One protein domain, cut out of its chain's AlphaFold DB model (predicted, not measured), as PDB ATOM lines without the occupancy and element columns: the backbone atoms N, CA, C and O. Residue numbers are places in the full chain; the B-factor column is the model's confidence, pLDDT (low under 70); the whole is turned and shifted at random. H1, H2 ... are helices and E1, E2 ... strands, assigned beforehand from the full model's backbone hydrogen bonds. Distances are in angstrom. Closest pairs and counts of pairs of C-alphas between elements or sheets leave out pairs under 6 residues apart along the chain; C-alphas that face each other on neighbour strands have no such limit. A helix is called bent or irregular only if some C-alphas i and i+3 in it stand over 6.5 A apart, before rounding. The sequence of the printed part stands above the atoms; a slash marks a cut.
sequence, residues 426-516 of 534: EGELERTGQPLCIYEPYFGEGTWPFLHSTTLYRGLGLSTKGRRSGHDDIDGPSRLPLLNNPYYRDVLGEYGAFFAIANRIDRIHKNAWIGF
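What this domain is: This is residues 426 to 516 of the 534 residues of the protein "uncharacterized protein LOC107763934" of Nicotiana tabacum (UniProt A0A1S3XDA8). A small slab of three parallel strands makes the body, with the kinked helix H4 covering one face through its residues 493 to 501. The short helices H2 and H3 and the first part of H4 gather at one end of the longest axis, H1 sits near the other end, and two long loops, residues 443 to 456 and 462 to 475, swing out on the E2 side of the sheet. You have 91 residues printed, with four named helices and three named strands in the order H1 E1 E2 H2 H3 H4 E3; the sheet runs E2 E1 E3, all parallel. The class is mixed, helices and strands. The whole is compact, with a radius of gyration of the C-alphas of 12.6 A and spans of 39 by 27 by 20 A.

How they stand to each other: Start at H1, residues 426 to 431, which is not on the sheet; a tight link of 4 residues takes you to E1, residues 436 to 442, the inner strand. A long link then leads to E2, residues 457 to 461, an edge strand parallel to E1 at 34 degrees. Look there for N 442 and O 460, 2.9 A apart, and N 458 and O 438, also 2.9 A, both within hydrogen-bond range. Past the next long loop, residues 474 to 475 form a short parallel pairing with residues 460 to 461 of E2. Next comes H2, residues 476 to 479, which only grazes the sheet with residues 476 to 478; the closest C-alphas of E2 and H2 are those of Gly 461 and Gly 476, 5.6 A apart. H3, residues 481 to 484, only just touches H2, and only at the corner by their link, with 3 pairs of C-alphas within 8 A, the closest those of Pro 477 and Leu 483 at 4.9 A. H4, residues 486 to 502, is irregular, with C-alphas 491 and 494 9.2 A apart, and has a kink of 100 degrees near residue 494. It touches H3, closest at the C-alphas of Leu 483 and Arg 489, 4.8 A. With residues 496 to 501 alone it touches H2, closest at the C-alphas of Arg 479 and Ala 500, 5.3 A. H4 is on the sheet at a height over the sheet of 10.0 A, giving two layers, a helix on one face of a sheet. It lies over E1 and runs along the strands, at 6 degrees to E1 on the local plane; the closest C-alphas are those of Pro 441 and Glu 494, 5.8 A. Last is E3, residues 512 to 515, the other edge strand, parallel to E1 at 23 degrees, with N 439 and O 514 within hydrogen-bond range at 2.8 A. Every O i to N i+4 pair is within hydrogen-bond range in H1, 10 of 13 are in H4, and H2 and H3 are too short for such a pair.

Where its parts are: Find C-alpha 426 at (-37.684, -47.060, -25.323), where H1 begins its six residues. E1 starts at C-alpha 436, (-44.214, -46.984, -37.383), and covers 19.5 A to C-alpha 442; E2 covers 13.0 A from 457 to 461. H2, 476 to 479, and H3, 481 to 484, have four residues each. H4 measures 20.0 A from C-alpha 486 to C-alpha 502. E3 spans 10.4 A from 512 to C-alpha 515 at (-39.669, -38.117, -42.203).

The domain as a whole: The two C-alphas farthest apart are those of Arg 431 and Tyr 487, at 39.0 A. The printed part has no cut. The links E1 to E2 and E2 to H2 are long, with 14 residues each. Mean pLDDT of the printed part is 72.7; look for values under 70 at residues 426 to 435, 444 to 451, 453 to 455, 464 to 471 and 504 to 511.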
ATOM      1  N   GLU A 426     -37.615 -45.979 -24.320       54.81
ATOM      2  CA  GLU A 426     -37.684 -47.060 -25.323       54.81
ATOM      3  C   GLU A 426     -38.701 -48.157 -24.935       54.81
ATOM      4  O   GLU A 426     -39.498 -48.609 -25.762       54.81
ATOM      5  N   GLY A 427     -38.765 -48.499 -23.642       55.66
ATOM      6  CA  GLY A 427     -39.689 -49.502 -23.100       55.66
ATOM      7  C   GLY A 427     -41.173 -49.106 -23.116       55.66
ATOM      8  O   GLY A 427     -42.037 -49.985 -23.124       55.66
ATOM      9  N   GLU A 428     -41.509 -47.810 -23.156       57.91
ATOM     10  CA  GLU A 428     -42.900 -47.350 -23.293       57.91
ATOM     11  C   GLU A 428     -43.383 -47.428 -24.745       57.91
ATOM     12  O   GLU A 428     -44.532 -47.800 -24.992       57.91
ATOM     13  N   LEU A 429     -42.501 -47.147 -25.712       59.47
ATOM     14  CA  LEU A 429     -42.795 -47.259 -27.144       59.47
ATOM     15  C   LEU A 429     -42.975 -48.727 -27.563       59.47
ATOM     16  O   LEU A 429     -43.927 -49.051 -28.279       59.47
ATOM     17  N   GLU A 430     -42.145 -49.634 -27.039       59.34
ATOM     18  CA  GLU A 430     -42.286 -51.081 -27.254       59.34
ATOM     19  C   GLU A 430     -43.587 -51.638 -26.640       59.34
ATOM     20  O   GLU A 430     -44.282 -52.428 -27.284       59.34
ATOM     21  N   ARG A 431     -43.998 -51.163 -25.450       57.31
ATOM     22  CA  ARG A 431     -45.283 -51.547 -24.821       57.31
ATOM     23  C   ARG A 431     -46.510 -51.115 -25.620       57.31
ATOM     24  O   ARG A 431     -47.545 -51.772 -25.525       57.31
ATOM     25  N   THR A 432     -46.418 -50.017 -26.371       59.19
ATOM     26  CA  THR A 432     -47.520 -49.527 -27.218       59.19
ATOM     27  C   THR A 432     -47.676 -50.290 -28.538       59.19
ATOM     28  O   THR A 432     -48.657 -50.068 -29.242       59.19
ATOM     29  N   GLY A 433     -46.760 -51.214 -28.865       56.59
ATOM     30  CA  GLY A 433     -46.876 -52.100 -30.030       56.59
ATOM     31  C   GLY A 433     -46.851 -51.371 -31.376       56.59
ATOM     32  O   GLY A 433     -47.427 -51.856 -32.348       56.59
ATOM     33  N   GLN A 434     -46.238 -50.187 -31.437       63.00
ATOM     34  CA  GLN A 434     -46.370 -49.296 -32.580       63.00
ATOM     35  C   GLN A 434     -45.301 -49.566 -33.657       63.00
ATOM     36  O   GLN A 434     -44.119 -49.310 -33.415       63.00
ATOM     37  N   PRO A 435     -45.679 -50.050 -34.858       64.62
ATOM     38  CA  PRO A 435     -44.714 -50.500 -35.866       64.62
ATOM     39  C   PRO A 435     -44.061 -49.356 -36.657       64.62
ATOM     40  O   PRO A 435     -43.081 -49.590 -37.360       64.62
ATOM     41  N   LEU A 436     -44.606 -48.134 -36.568       72.88
ATOM     42  CA  LEU A 436     -44.214 -46.984 -37.383       72.88
ATOM     43  C   LEU A 436     -44.344 -45.675 -36.597       72.88
ATOM     44  O   LEU A 436     -45.365 -45.453 -35.945       72.88
ATOM     45  N   CYS A 437     -43.341 -44.800 -36.710       77.88
ATOM     46  CA  CYS A 437     -43.357 -43.435 -36.175       77.88
ATOM     47  C   CYS A 437     -43.097 -42.414 -37.295       77.88
ATOM     48  O   CYS A 437     -42.172 -42.584 -38.092       77.88
ATOM     49  N   ILE A 438     -43.903 -41.356 -37.369       82.62
ATOM     50  CA  ILE A 438     -43.776 -40.296 -38.372       82.62
ATOM     51  C   ILE A 438     -43.262 -39.022 -37.697       82.62
ATOM     52  O   ILE A 438     -43.930 -38.459 -36.831       82.62
ATOM     53  N   TYR A 439     -42.083 -38.556 -38.114       84.06
ATOM     54  CA  TYR A 439     -41.468 -37.336 -37.597       84.06
ATOM     55  C   TYR A 439     -41.850 -36.125 -38.419       84.06
ATOM     56  O   TYR A 439     -41.591 -36.089 -39.618       84.06
ATOM     57  N   GLU A 440     -42.370 -35.104 -37.752       83.00
ATOM     58  CA  GLU A 440     -42.634 -33.803 -38.358       83.00
ATOM     59  C   GLU A 440     -41.614 -32.773 -37.840       83.00
ATOM     60  O   GLU A 440     -41.695 -32.370 -36.671       83.00
ATOM     61  N   PRO A 441     -40.637 -32.355 -38.669       83.75
ATOM     62  CA  PRO A 441     -39.729 -31.267 -38.343       83.75
ATOM     63  C   PRO A 441     -40.483 -29.952 -38.193       83.75
ATOM     64  O   PRO A 441     -41.334 -29.616 -39.013       83.75
ATOM     65  N   TYR A 442     -40.130 -29.164 -37.181       76.19
ATOM     66  CA  TYR A 442     -40.662 -27.814 -37.044       76.19
ATOM     67  C   TYR A 442     -39.658 -26.828 -36.467       76.19
ATOM     68  O   TYR A 442     -38.729 -27.174 -35.728       76.19
ATOM     69  N   PHE A 443     -39.881 -25.560 -36.805       72.75
ATOM     70  CA  PHE A 443     -39.091 -24.433 -36.342       72.75
ATOM     71  C   PHE A 443     -39.998 -23.368 -35.716       72.75
ATOM     72  O   PHE A 443     -40.862 -22.818 -36.391       72.75
ATOM     73  N   GLY A 444     -39.789 -23.051 -34.435       67.25
ATOM     74  CA  GLY A 444     -40.631 -22.088 -33.712       67.25
ATOM     75  C   GLY A 444     -41.892 -22.730 -33.131       67.25
ATOM     76  O   GLY A 444     -41.838 -23.888 -32.734       67.25
ATOM     77  N   GLU A 445     -42.991 -21.978 -33.036       57.53
ATOM     78  CA  GLU A 445     -44.235 -22.422 -32.390       57.53
ATOM     79  C   GLU A 445     -44.935 -23.543 -33.179       57.53
ATOM     80  O   GLU A 445     -45.687 -23.267 -34.104       57.53
ATOM     81  N   GLY A 446     -44.682 -24.792 -32.770       59.59
ATOM     82  CA  GLY A 446     -45.543 -25.976 -32.923       59.59
ATOM     83  C   GLY A 446     -45.968 -26.442 -34.329       59.59
ATOM     84  O   GLY A 446     -46.358 -25.684 -35.208       59.59
ATOM     85  N   THR A 447     -45.981 -27.760 -34.513       64.31
ATOM     86  CA  THR A 447     -46.581 -28.454 -35.667       64.31
ATOM     87  C   THR A 447     -48.108 -28.466 -35.630       64.31
ATOM     88  O   THR A 447     -48.704 -28.100 -34.617       64.31
ATOM     89  N   TRP A 448     -48.746 -28.943 -36.710       67.12
ATOM     90  CA  TRP A 448     -50.201 -29.119 -36.813       67.12
ATOM     91  C   TRP A 448     -50.755 -29.921 -35.618       67.12
ATOM     92  O   TRP A 448     -50.632 -31.148 -35.599       67.12
ATOM     93  N   PRO A 449     -51.396 -29.281 -34.616       65.06
ATOM     94  CA  PRO A 449     -51.652 -29.925 -33.325       65.06
ATOM     95  C   PRO A 449     -52.553 -31.162 -33.421       65.06
ATOM     96  O   PRO A 449     -52.451 -32.066 -32.596       65.06
ATOM     97  N   PHE A 450     -53.396 -31.237 -34.458       68.44
ATOM     98  CA  PHE A 450     -54.302 -32.362 -34.677       68.44
ATOM     99  C   PHE A 450     -53.588 -33.668 -35.062       68.44
ATOM    100  O   PHE A 450     -54.099 -34.737 -34.730       68.44
ATOM    101  N   LEU A 451     -52.413 -33.616 -35.709       68.50
ATOM    102  CA  LEU A 451     -51.661 -34.819 -36.110       68.50
ATOM    103  C   LEU A 451     -51.068 -35.549 -34.896       68.50
ATOM    104  O   LEU A 451     -51.050 -36.775 -34.842       68.50
ATOM    105  N   HIS A 452     -50.672 -34.784 -33.877       70.19
ATOM    106  CA  HIS A 452     -49.978 -35.260 -32.671       70.19
ATOM    107  C   HIS A 452     -50.939 -35.677 -31.549       70.19
ATOM    108  O   HIS A 452     -50.538 -35.813 -30.397       70.19
ATOM    109  N   SER A 453     -52.221 -35.857 -31.885       62.88
ATOM    110  CA  SER A 453     -53.242 -36.419 -30.992       62.88
ATOM    111  C   SER A 453     -53.158 -37.946 -30.894       62.88
ATOM    112  O   SER A 453     -53.607 -38.535 -29.912       62.88
ATOM    113  N   THR A 454     -52.562 -38.586 -31.904       65.00
ATOM    114  CA  THR A 454     -52.314 -40.031 -31.962       65.00
ATOM    115  C   THR A 454     -50.838 -40.318 -31.720       65.00
ATOM    116  O   THR A 454     -49.985 -39.465 -31.953       65.00
ATOM    117  N   THR A 455     -50.497 -41.539 -31.307       67.00
ATOM    118  CA  THR A 455     -49.099 -41.917 -31.053       67.00
ATOM    119  C   THR A 455     -48.265 -42.075 -32.335       67.00
ATOM    120  O   THR A 455     -47.071 -42.332 -32.247       67.00
ATOM    121  N   LEU A 456     -48.878 -41.969 -33.527       75.06
ATOM    122  CA  LEU A 456     -48.241 -42.166 -34.843       75.06
ATOM    123  C   LEU A 456     -47.344 -41.005 -35.267       75.06
ATOM    124  O   LEU A 456     -46.346 -41.243 -35.944       75.06
ATOM    125  N   TYR A 457     -47.679 -39.782 -34.865       76.38
ATOM    126  CA  TYR A 457     -46.906 -38.591 -35.198       76.38
ATOM    127  C   TYR A 457     -46.129 -38.098 -33.986       76.38
ATOM    128  O   TYR A 457     -46.659 -38.038 -32.875       76.38
ATOM    129  N   ARG A 458     -44.875 -37.712 -34.223       80.75
ATOM    130  CA  ARG A 458     -43.979 -37.152 -33.214       80.75
ATOM    131  C   ARG A 458     -43.339 -35.874 -33.740       80.75
ATOM    132  O   ARG A 458     -42.865 -35.826 -34.876       80.75
ATOM    133  N   GLY A 459     -43.345 -34.813 -32.938       81.06
ATOM    134  CA  GLY A 459     -42.732 -33.549 -33.330       81.06
ATOM    135  C   GLY A 459     -41.215 -33.605 -33.186       81.06
ATOM    136  O   GLY A 459     -40.691 -34.188 -32.236       81.06
ATOM    137  N   LEU A 460     -40.501 -32.976 -34.118       82.88
ATOM    138  CA  LEU A 460     -39.048 -32.853 -34.083       82.88
ATOM    139  C   LEU A 460     -38.642 -31.379 -34.141       82.88
ATOM    140  O   LEU A 460     -38.668 -30.736 -35.191       82.88
ATOM    141  N   GLY A 461     -38.263 -30.836 -32.986       82.38
ATOM    142  CA  GLY A 461     -37.917 -29.428 -32.849       82.38
ATOM    143  C   GLY A 461     -36.506 -29.136 -33.351       82.38
ATOM    144  O   GLY A 461     -35.526 -29.642 -32.805       82.38
ATOM    145  N   LEU A 462     -36.383 -28.249 -34.340       78.25
ATOM    146  CA  LEU A 462     -35.094 -27.724 -34.820       78.25
ATOM    147  C   LEU A 462     -34.527 -26.613 -33.920       78.25
ATOM    148  O   LEU A 462     -33.374 -26.205 -34.063       78.25
ATOM    149  N   SER A 463     -35.327 -26.098 -32.984       75.50
ATOM    150  CA  SER A 463     -34.894 -25.109 -32.001       75.50
ATOM    151  C   SER A 463     -35.327 -25.493 -30.597       75.50
ATOM    152  O   SER A 463     -36.477 -25.848 -30.353       75.50
ATOM    153  N   THR A 464     -34.418 -25.296 -29.646       67.50
ATOM    154  CA  THR A 464     -34.686 -25.491 -28.223       67.50
ATOM    155  C   THR A 464     -35.745 -24.535 -27.662       67.50
ATOM    156  O   THR A 464     -36.383 -24.857 -26.668       67.50
ATOM    157  N   LYS A 465     -35.972 -23.381 -28.308       65.81
ATOM    158  CA  LYS A 465     -36.857 -22.309 -27.814       65.81
ATOM    159  C   LYS A 465     -38.303 -22.374 -28.324       65.81
ATOM    160  O   LYS A 465     -39.137 -21.659 -27.787       65.81
ATOM    161  N   GLY A 466     -38.591 -23.179 -29.349       59.62
ATOM    162  CA  GLY A 466     -39.922 -23.273 -29.976       59.62
ATOM    163  C   GLY A 466     -40.727 -24.516 -29.584       59.62
ATOM    164  O   GLY A 466     -41.795 -24.761 -30.134       59.62
ATOM    165  N   ARG A 467     -40.209 -25.344 -28.672       67.56
ATOM    166  CA  ARG A 467     -40.801 -26.650 -28.371       67.56
ATOM    167  C   ARG A 467     -42.171 -26.542 -27.709       67.56
ATOM    168  O   ARG A 467     -42.405 -25.675 -26.868       67.56
ATOM    169  N   ARG A 468     -43.050 -27.485 -28.050       68.94
ATOM    170  CA  ARG A 468     -44.360 -27.634 -27.408       68.94
ATOM    171  C   ARG A 468     -44.178 -28.185 -25.997       68.94
ATOM    172  O   ARG A 468     -43.759 -29.325 -25.813       68.94
ATOM    173  N   SER A 469     -44.480 -27.365 -24.994       61.78
ATOM    174  CA  SER A 469     -44.400 -27.775 -23.590       61.78
ATOM    175  C   SER A 469     -45.388 -28.915 -23.306       61.78
ATOM    176  O   SER A 469     -46.551 -28.833 -23.692       61.78
ATOM    177  N   GLY A 470     -44.922 -29.984 -22.654       61.09
ATOM    178  CA  GLY A 470     -45.753 -31.127 -22.254       61.09
ATOM    179  C   GLY A 470     -46.040 -32.178 -23.339       61.09
ATOM    180  O   GLY A 470     -46.739 -33.144 -23.037       61.09
ATOM    181  N   HIS A 471     -45.499 -32.030 -24.556       68.12
ATOM    182  CA  HIS A 471     -45.624 -33.006 -25.648       68.12
ATOM    183  C   HIS A 471     -44.360 -33.869 -25.807       68.12
ATOM    184  O   HIS A 471     -43.258 -33.434 -25.474       68.12
ATOM    185  N   ASP A 472     -44.524 -35.081 -26.344       70.81
ATOM    186  CA  ASP A 472     -43.449 -36.059 -26.584       70.81
ATOM    187  C   ASP A 472     -42.608 -35.714 -27.833       70.81
ATOM    188  O   ASP A 472     -42.474 -36.512 -28.758       70.81
ATOM    189  N   ASP A 473     -42.065 -34.500 -27.891       77.25
ATOM    190  CA  ASP A 473     -41.269 -34.021 -29.023       77.25
ATOM    191  C   ASP A 473     -39.772 -34.280 -28.823       77.25
ATOM    192  O   ASP A 473     -39.238 -34.125 -27.726       77.25
ATOM    193  N   ILE A 474     -39.071 -34.610 -29.910       78.69
ATOM    194  CA  ILE A 474     -37.619 -34.819 -29.900       78.69
ATOM    195  C   ILE A 474     -36.884 -33.497 -30.107       78.69
ATOM    196  O   ILE A 474     -37.231 -32.688 -30.973       78.69
ATOM    197  N   ASP A 475     -35.805 -33.306 -29.349       80.50
ATOM    198  CA  ASP A 475     -34.905 -32.169 -29.505       80.50
ATOM    199  C   ASP A 475     -33.788 -32.437 -30.522       80.50
ATOM    200  O   ASP A 475     -32.770 -33.056 -30.196       80.50
ATOM    201  N   GLY A 476     -33.934 -31.907 -31.740       81.94
ATOM    202  CA  GLY A 476     -32.933 -32.028 -32.804       81.94
ATOM    203  C   GLY A 476     -31.534 -31.556 -32.374       81.94
ATOM    204  O   GLY A 476     -30.583 -32.329 -32.495       81.94
ATOM    205  N   PRO A 477     -31.372 -30.340 -31.815       81.56
ATOM    206  CA  PRO A 477     -30.078 -29.842 -31.338       81.56
ATOM    207  C   PRO A 477     -29.387 -30.668 -30.244       81.56
ATOM    208  O   PRO A 477     -28.157 -30.634 -30.159       81.56
ATOM    209  N   SER A 478     -30.129 -31.428 -29.428       77.75
ATOM    210  CA  SER A 478     -29.519 -32.357 -28.461       77.75
ATOM    211  C   SER A 478     -28.870 -33.566 -29.139       77.75
ATOM    212  O   SER A 478     -27.876 -34.101 -28.643       77.75
ATOM    213  N   ARG A 479     -29.422 -33.999 -30.278       79.06
ATOM    214  CA  ARG A 479     -28.991 -35.200 -31.005       79.06
ATOM    215  C   ARG A 479     -27.988 -34.870 -32.101       79.06
ATOM    216  O   ARG A 479     -27.040 -35.622 -32.305       79.06
ATOM    217  N   LEU A 480     -28.129 -33.715 -32.742       84.38
ATOM    218  CA  LEU A 480     -27.166 -33.170 -33.691       84.38
ATOM    219  C   LEU A 480     -26.717 -31.777 -33.230       84.38
ATOM    220  O   LEU A 480     -27.358 -30.779 -33.569       84.38
ATOM    221  N   PRO A 481     -25.587 -31.684 -32.500       83.06
ATOM    222  CA  PRO A 481     -25.100 -30.424 -31.941       83.06
ATOM    223  C   PRO A 481     -24.869 -29.315 -32.972       83.06
ATOM    224  O   PRO A 481     -24.915 -28.142 -32.605       83.06
ATOM    225  N   LEU A 482     -24.667 -29.663 -34.254       83.06
ATOM    226  CA  LEU A 482     -24.563 -28.699 -35.357       83.06
ATOM    227  C   LEU A 482     -25.792 -27.783 -35.455       83.06
ATOM    228  O   LEU A 482     -25.646 -26.609 -35.788       83.06
ATOM    229  N   LEU A 483     -26.985 -28.285 -35.117       79.75
ATOM    230  CA  LEU A 483     -28.234 -27.518 -35.178       79.75
ATOM    231  C   LEU A 483     -28.339 -26.436 -34.091       79.75
ATOM    232  O   LEU A 483     -29.235 -25.593 -34.153       79.75
ATOM    233  N   ASN A 484     -27.432 -26.421 -33.104       78.75
ATOM    234  CA  ASN A 484     -27.333 -25.300 -32.162       78.75
ATOM    235  C   ASN A 484     -26.851 -24.019 -32.848       78.75
ATOM    236  O   ASN A 484     -27.177 -22.924 -32.386       78.75
ATOM    237  N   ASN A 485     -26.093 -24.141 -33.939       79.88
ATOM    238  CA  ASN A 485     -25.656 -22.995 -34.717       79.88
ATOM    239  C   ASN A 485     -26.774 -22.580 -35.696       79.88
ATOM    240  O   ASN A 485     -27.171 -23.396 -36.535       79.88
ATOM    241  N   PRO A 486     -27.268 -21.326 -35.632       76.38
ATOM    242  CA  PRO A 486     -28.301 -20.831 -36.538       76.38
ATOM    243  C   PRO A 486     -27.953 -21.014 -38.016       76.38
ATOM    244  O   PRO A 486     -28.820 -21.431 -38.771       76.38
ATOM    245  N   TYR A 487     -26.687 -20.808 -38.401       77.88
ATOM    246  CA  TYR A 487     -26.227 -20.943 -39.784       77.88
ATOM    247  C   TYR A 487     -26.459 -22.357 -40.330       77.88
ATOM    248  O   TYR A 487     -27.167 -22.538 -41.316       77.88
ATOM    249  N   TYR A 488     -25.926 -23.383 -39.659       78.56
ATOM    250  CA  TYR A 488     -26.086 -24.769 -40.113       78.56
ATOM    251  C   TYR A 488     -27.536 -25.232 -40.055       78.56
ATOM    252  O   TYR A 488     -27.972 -26.007 -40.899       78.56
ATOM    253  N   ARG A 489     -28.302 -24.740 -39.083       80.19
ATOM    254  CA  ARG A 489     -29.729 -25.025 -38.989       80.19
ATOM    255  C   ARG A 489     -30.523 -24.405 -40.143       80.19
ATOM    256  O   ARG A 489     -31.414 -25.066 -40.661       80.19
ATOM    257  N   ASP A 490     -30.203 -23.178 -40.555       73.62
ATOM    258  CA  ASP A 490     -30.854 -22.508 -41.687       73.62
ATOM    259  C   ASP A 490     -30.466 -23.134 -43.033       73.62
ATOM    260  O   ASP A 490     -31.321 -23.268 -43.905       73.62
ATOM    261  N   VAL A 491     -29.205 -23.552 -43.180       80.12
ATOM    262  CA  VAL A 491     -28.697 -24.221 -44.390       80.12
ATOM    263  C   VAL A 491     -29.273 -25.629 -44.537       80.12
ATOM    264  O   VAL A 491     -29.693 -26.010 -45.625       80.12
ATOM    265  N   LEU A 492     -29.296 -26.415 -43.456       81.12
ATOM    266  CA  LEU A 492     -29.802 -27.790 -43.493       81.12
ATOM    267  C   LEU A 492     -31.333 -27.851 -43.479       81.12
ATOM    268  O   LEU A 492     -31.904 -28.851 -43.912       81.12
ATOM    269  N   GLY A 493     -31.997 -26.815 -42.963       80.56
ATOM    270  CA  GLY A 493     -33.451 -26.748 -42.872       80.56
ATOM    271  C   GLY A 493     -34.054 -28.004 -42.233       80.56
ATOM    272  O   GLY A 493     -33.570 -28.511 -41.219       80.56
ATOM    273  N   GLU A 494     -35.106 -28.534 -42.855       80.44
ATOM    274  CA  GLU A 494     -35.813 -29.740 -42.404       80.44
ATOM    275  C   GLU A 494     -34.952 -31.012 -42.516       80.44
ATOM    276  O   GLU A 494     -35.072 -31.906 -41.677       80.44
ATOM    277  N   TYR A 495     -34.003 -31.071 -43.460       83.62
ATOM    278  CA  TYR A 495     -33.058 -32.192 -43.571       83.62
ATOM    279  C   TYR A 495     -32.142 -32.298 -42.355       83.62
ATOM    280  O   TYR A 495     -31.800 -33.401 -41.927       83.62
ATOM    281  N   GLY A 496     -31.807 -31.161 -41.736       83.38
ATOM    282  CA  GLY A 496     -31.075 -31.134 -40.471       83.38
ATOM    283  C   GLY A 496     -31.781 -31.934 -39.376       83.38
ATOM    284  O   GLY A 496     -31.127 -32.613 -38.586       83.38
ATOM    285  N   ALA A 497     -33.113 -31.922 -39.376       81.69
ATOM    286  CA  ALA A 497     -33.929 -32.672 -38.435       81.69
ATOM    287  C   ALA A 497     -33.781 -34.184 -38.672       81.69
ATOM    288  O   ALA A 497     -33.471 -34.936 -37.749       81.69
ATOM    289  N   PHE A 498     -33.904 -34.634 -39.921       85.56
ATOM    290  CA  PHE A 498     -33.744 -36.052 -40.258       85.56
ATOM    291  C   PHE A 498     -32.332 -36.561 -39.969       85.56
ATOM    292  O   PHE A 498     -32.176 -37.667 -39.452       85.56
ATOM    293  N   PHE A 499     -31.306 -35.737 -40.188       85.25
ATOM    294  CA  PHE A 499     -29.947 -36.070 -39.763       85.25
ATOM    295  C   PHE A 499     -29.819 -36.187 -38.245       85.25
ATOM    296  O   PHE A 499     -29.074 -37.039 -37.771       85.25
ATOM    297  N   ALA A 500     -30.560 -35.395 -37.467       82.94
ATOM    298  CA  ALA A 500     -30.572 -35.521 -36.013       82.94
ATOM    299  C   ALA A 500     -31.203 -36.831 -35.522       82.94
ATOM    300  O   ALA A 500     -30.732 -37.376 -34.528       82.94
ATOM    301  N   ILE A 501     -32.207 -37.358 -36.229       78.94
ATOM    302  CA  ILE A 501     -32.786 -38.681 -35.944       78.94
ATOM    303  C   ILE A 501     -31.844 -39.803 -36.377       78.94
ATOM    304  O   ILE A 501     -31.598 -40.733 -35.612       78.94
ATOM    305  N   ALA A 502     -31.281 -39.704 -37.583       79.50
ATOM    306  CA  ALA A 502     -30.325 -40.684 -38.087       79.50
ATOM    307  C   ALA A 502     -29.068 -40.758 -37.201       79.50
ATOM    308  O   ALA A 502     -28.501 -41.833 -36.991       79.50
ATOM    309  N   ASN A 503     -28.652 -39.625 -36.627       74.06
ATOM    310  CA  ASN A 503     -27.532 -39.552 -35.704       74.06
ATOM    311  C   ASN A 503     -27.898 -40.190 -34.352       74.06
ATOM    312  O   ASN A 503     -28.345 -39.517 -33.423       74.06
ATOM    313  N   ARG A 504     -27.622 -41.497 -34.236       67.00
ATOM    314  CA  ARG A 504     -27.936 -42.382 -33.091       67.00
ATOM    315  C   ARG A 504     -29.395 -42.836 -33.034       67.00
ATOM    316  O   ARG A 504     -29.992 -42.855 -31.956       67.00
ATOM    317  N   ILE A 505     -29.921 -43.261 -34.179       67.69
ATOM    318  CA  ILE A 505     -31.282 -43.787 -34.313       67.69
ATOM    319  C   ILE A 505     -31.610 -44.917 -33.324       67.69
ATOM    320  O   ILE A 505     -32.684 -44.913 -32.726       67.69
ATOM    321  N   ASP A 506     -30.638 -45.790 -33.036       61.16
ATOM    322  CA  ASP A 506     -30.786 -46.921 -32.108       61.16
ATOM    323  C   ASP A 506     -31.121 -46.501 -30.667       61.16
ATOM    324  O   ASP A 506     -31.530 -47.331 -29.865       61.16
ATOM    325  N   ARG A 507     -30.930 -45.219 -30.317       63.47
ATOM    326  CA  ARG A 507     -31.252 -44.647 -28.996       63.47
ATOM    327  C   ARG A 507     -32.579 -43.884 -28.969       63.47
ATOM    328  O   ARG A 507     -32.834 -43.168 -28.002       63.47
ATOM    329  N   ILE A 508     -33.345 -43.921 -30.058       62.44
ATOM    330  CA  ILE A 508     -34.594 -43.170 -30.220       62.44
ATOM    331  C   ILE A 508     -35.755 -44.133 -30.507       62.44
ATOM    332  O   ILE A 508     -36.779 -44.047 -29.835       62.44
ATOM    333  N   HIS A 509     -35.603 -45.050 -31.470       66.44
ATOM    334  CA  HIS A 509     -36.449 -46.242 -31.646       66.44
ATOM    335  C   HIS A 509     -35.800 -47.208 -32.650       66.44
ATOM    336  O   HIS A 509     -35.085 -46.787 -33.557       66.44
ATOM    337  N   LYS A 510     -36.117 -48.504 -32.544       62.34
ATOM    338  CA  LYS A 510     -35.647 -49.551 -33.475       62.34
ATOM    339  C   LYS A 510     -36.598 -49.830 -34.648       62.34
ATOM    340  O   LYS A 510     -36.247 -50.562 -35.568       62.34
ATOM    341  N   ASN A 511     -37.800 -49.252 -34.617       64.69
ATOM    342  CA  ASN A 511     -38.841 -49.483 -35.624       64.69
ATOM    343  C   ASN A 511     -38.670 -48.581 -36.856       64.69
ATOM    344  O   ASN A 511     -37.939 -47.590 -36.817       64.69
ATOM    345  N   ALA A 512     -39.367 -48.907 -37.948       70.75
ATOM    346  CA  ALA A 512     -39.379 -48.080 -39.149       70.75
ATOM    347  C   ALA A 512     -39.928 -46.674 -38.847       70.75
ATOM    348  O   ALA A 512     -40.830 -46.501 -38.023       70.75
ATOM    349  N   TRP A 513     -39.391 -45.665 -39.531       77.44
ATOM    350  CA  TRP A 513     -39.821 -44.276 -39.391       77.44
ATOM    351  C   TRP A 513     -39.948 -43.588 -40.739       77.44
ATOM    352  O   TRP A 513     -39.317 -43.982 -41.718       77.44
ATOM    353  N   ILE A 514     -40.764 -42.537 -40.765       79.50
ATOM    354  CA  ILE A 514     -40.945 -41.680 -41.935       79.50
ATOM    355  C   ILE A 514     -40.669 -40.241 -41.522       79.50
ATOM    356  O   ILE A 514     -41.240 -39.743 -40.552       79.50
ATOM    357  N   GLY A 515     -39.799 -39.566 -42.269       77.88
ATOM    358  CA  GLY A 515     -39.669 -38.117 -42.203       77.88
ATOM    359  C   GLY A 515     -40.787 -37.460 -43.006       77.88
ATOM    360  O   GLY A 515     -40.865 -37.646 -44.217       77.88
ATOM    361  N   PHE A 516     -41.668 -36.721 -42.342       74.38
ATOM    362  CA  PHE A 516     -42.762 -35.998 -42.977       74.38
ATOM    363  C   PHE A 516     -42.366 -34.540 -43.192       74.38
ATOM    364  O   PHE A 516     -42.180 -33.789 -42.238       74.38
TER     365      PHE A 516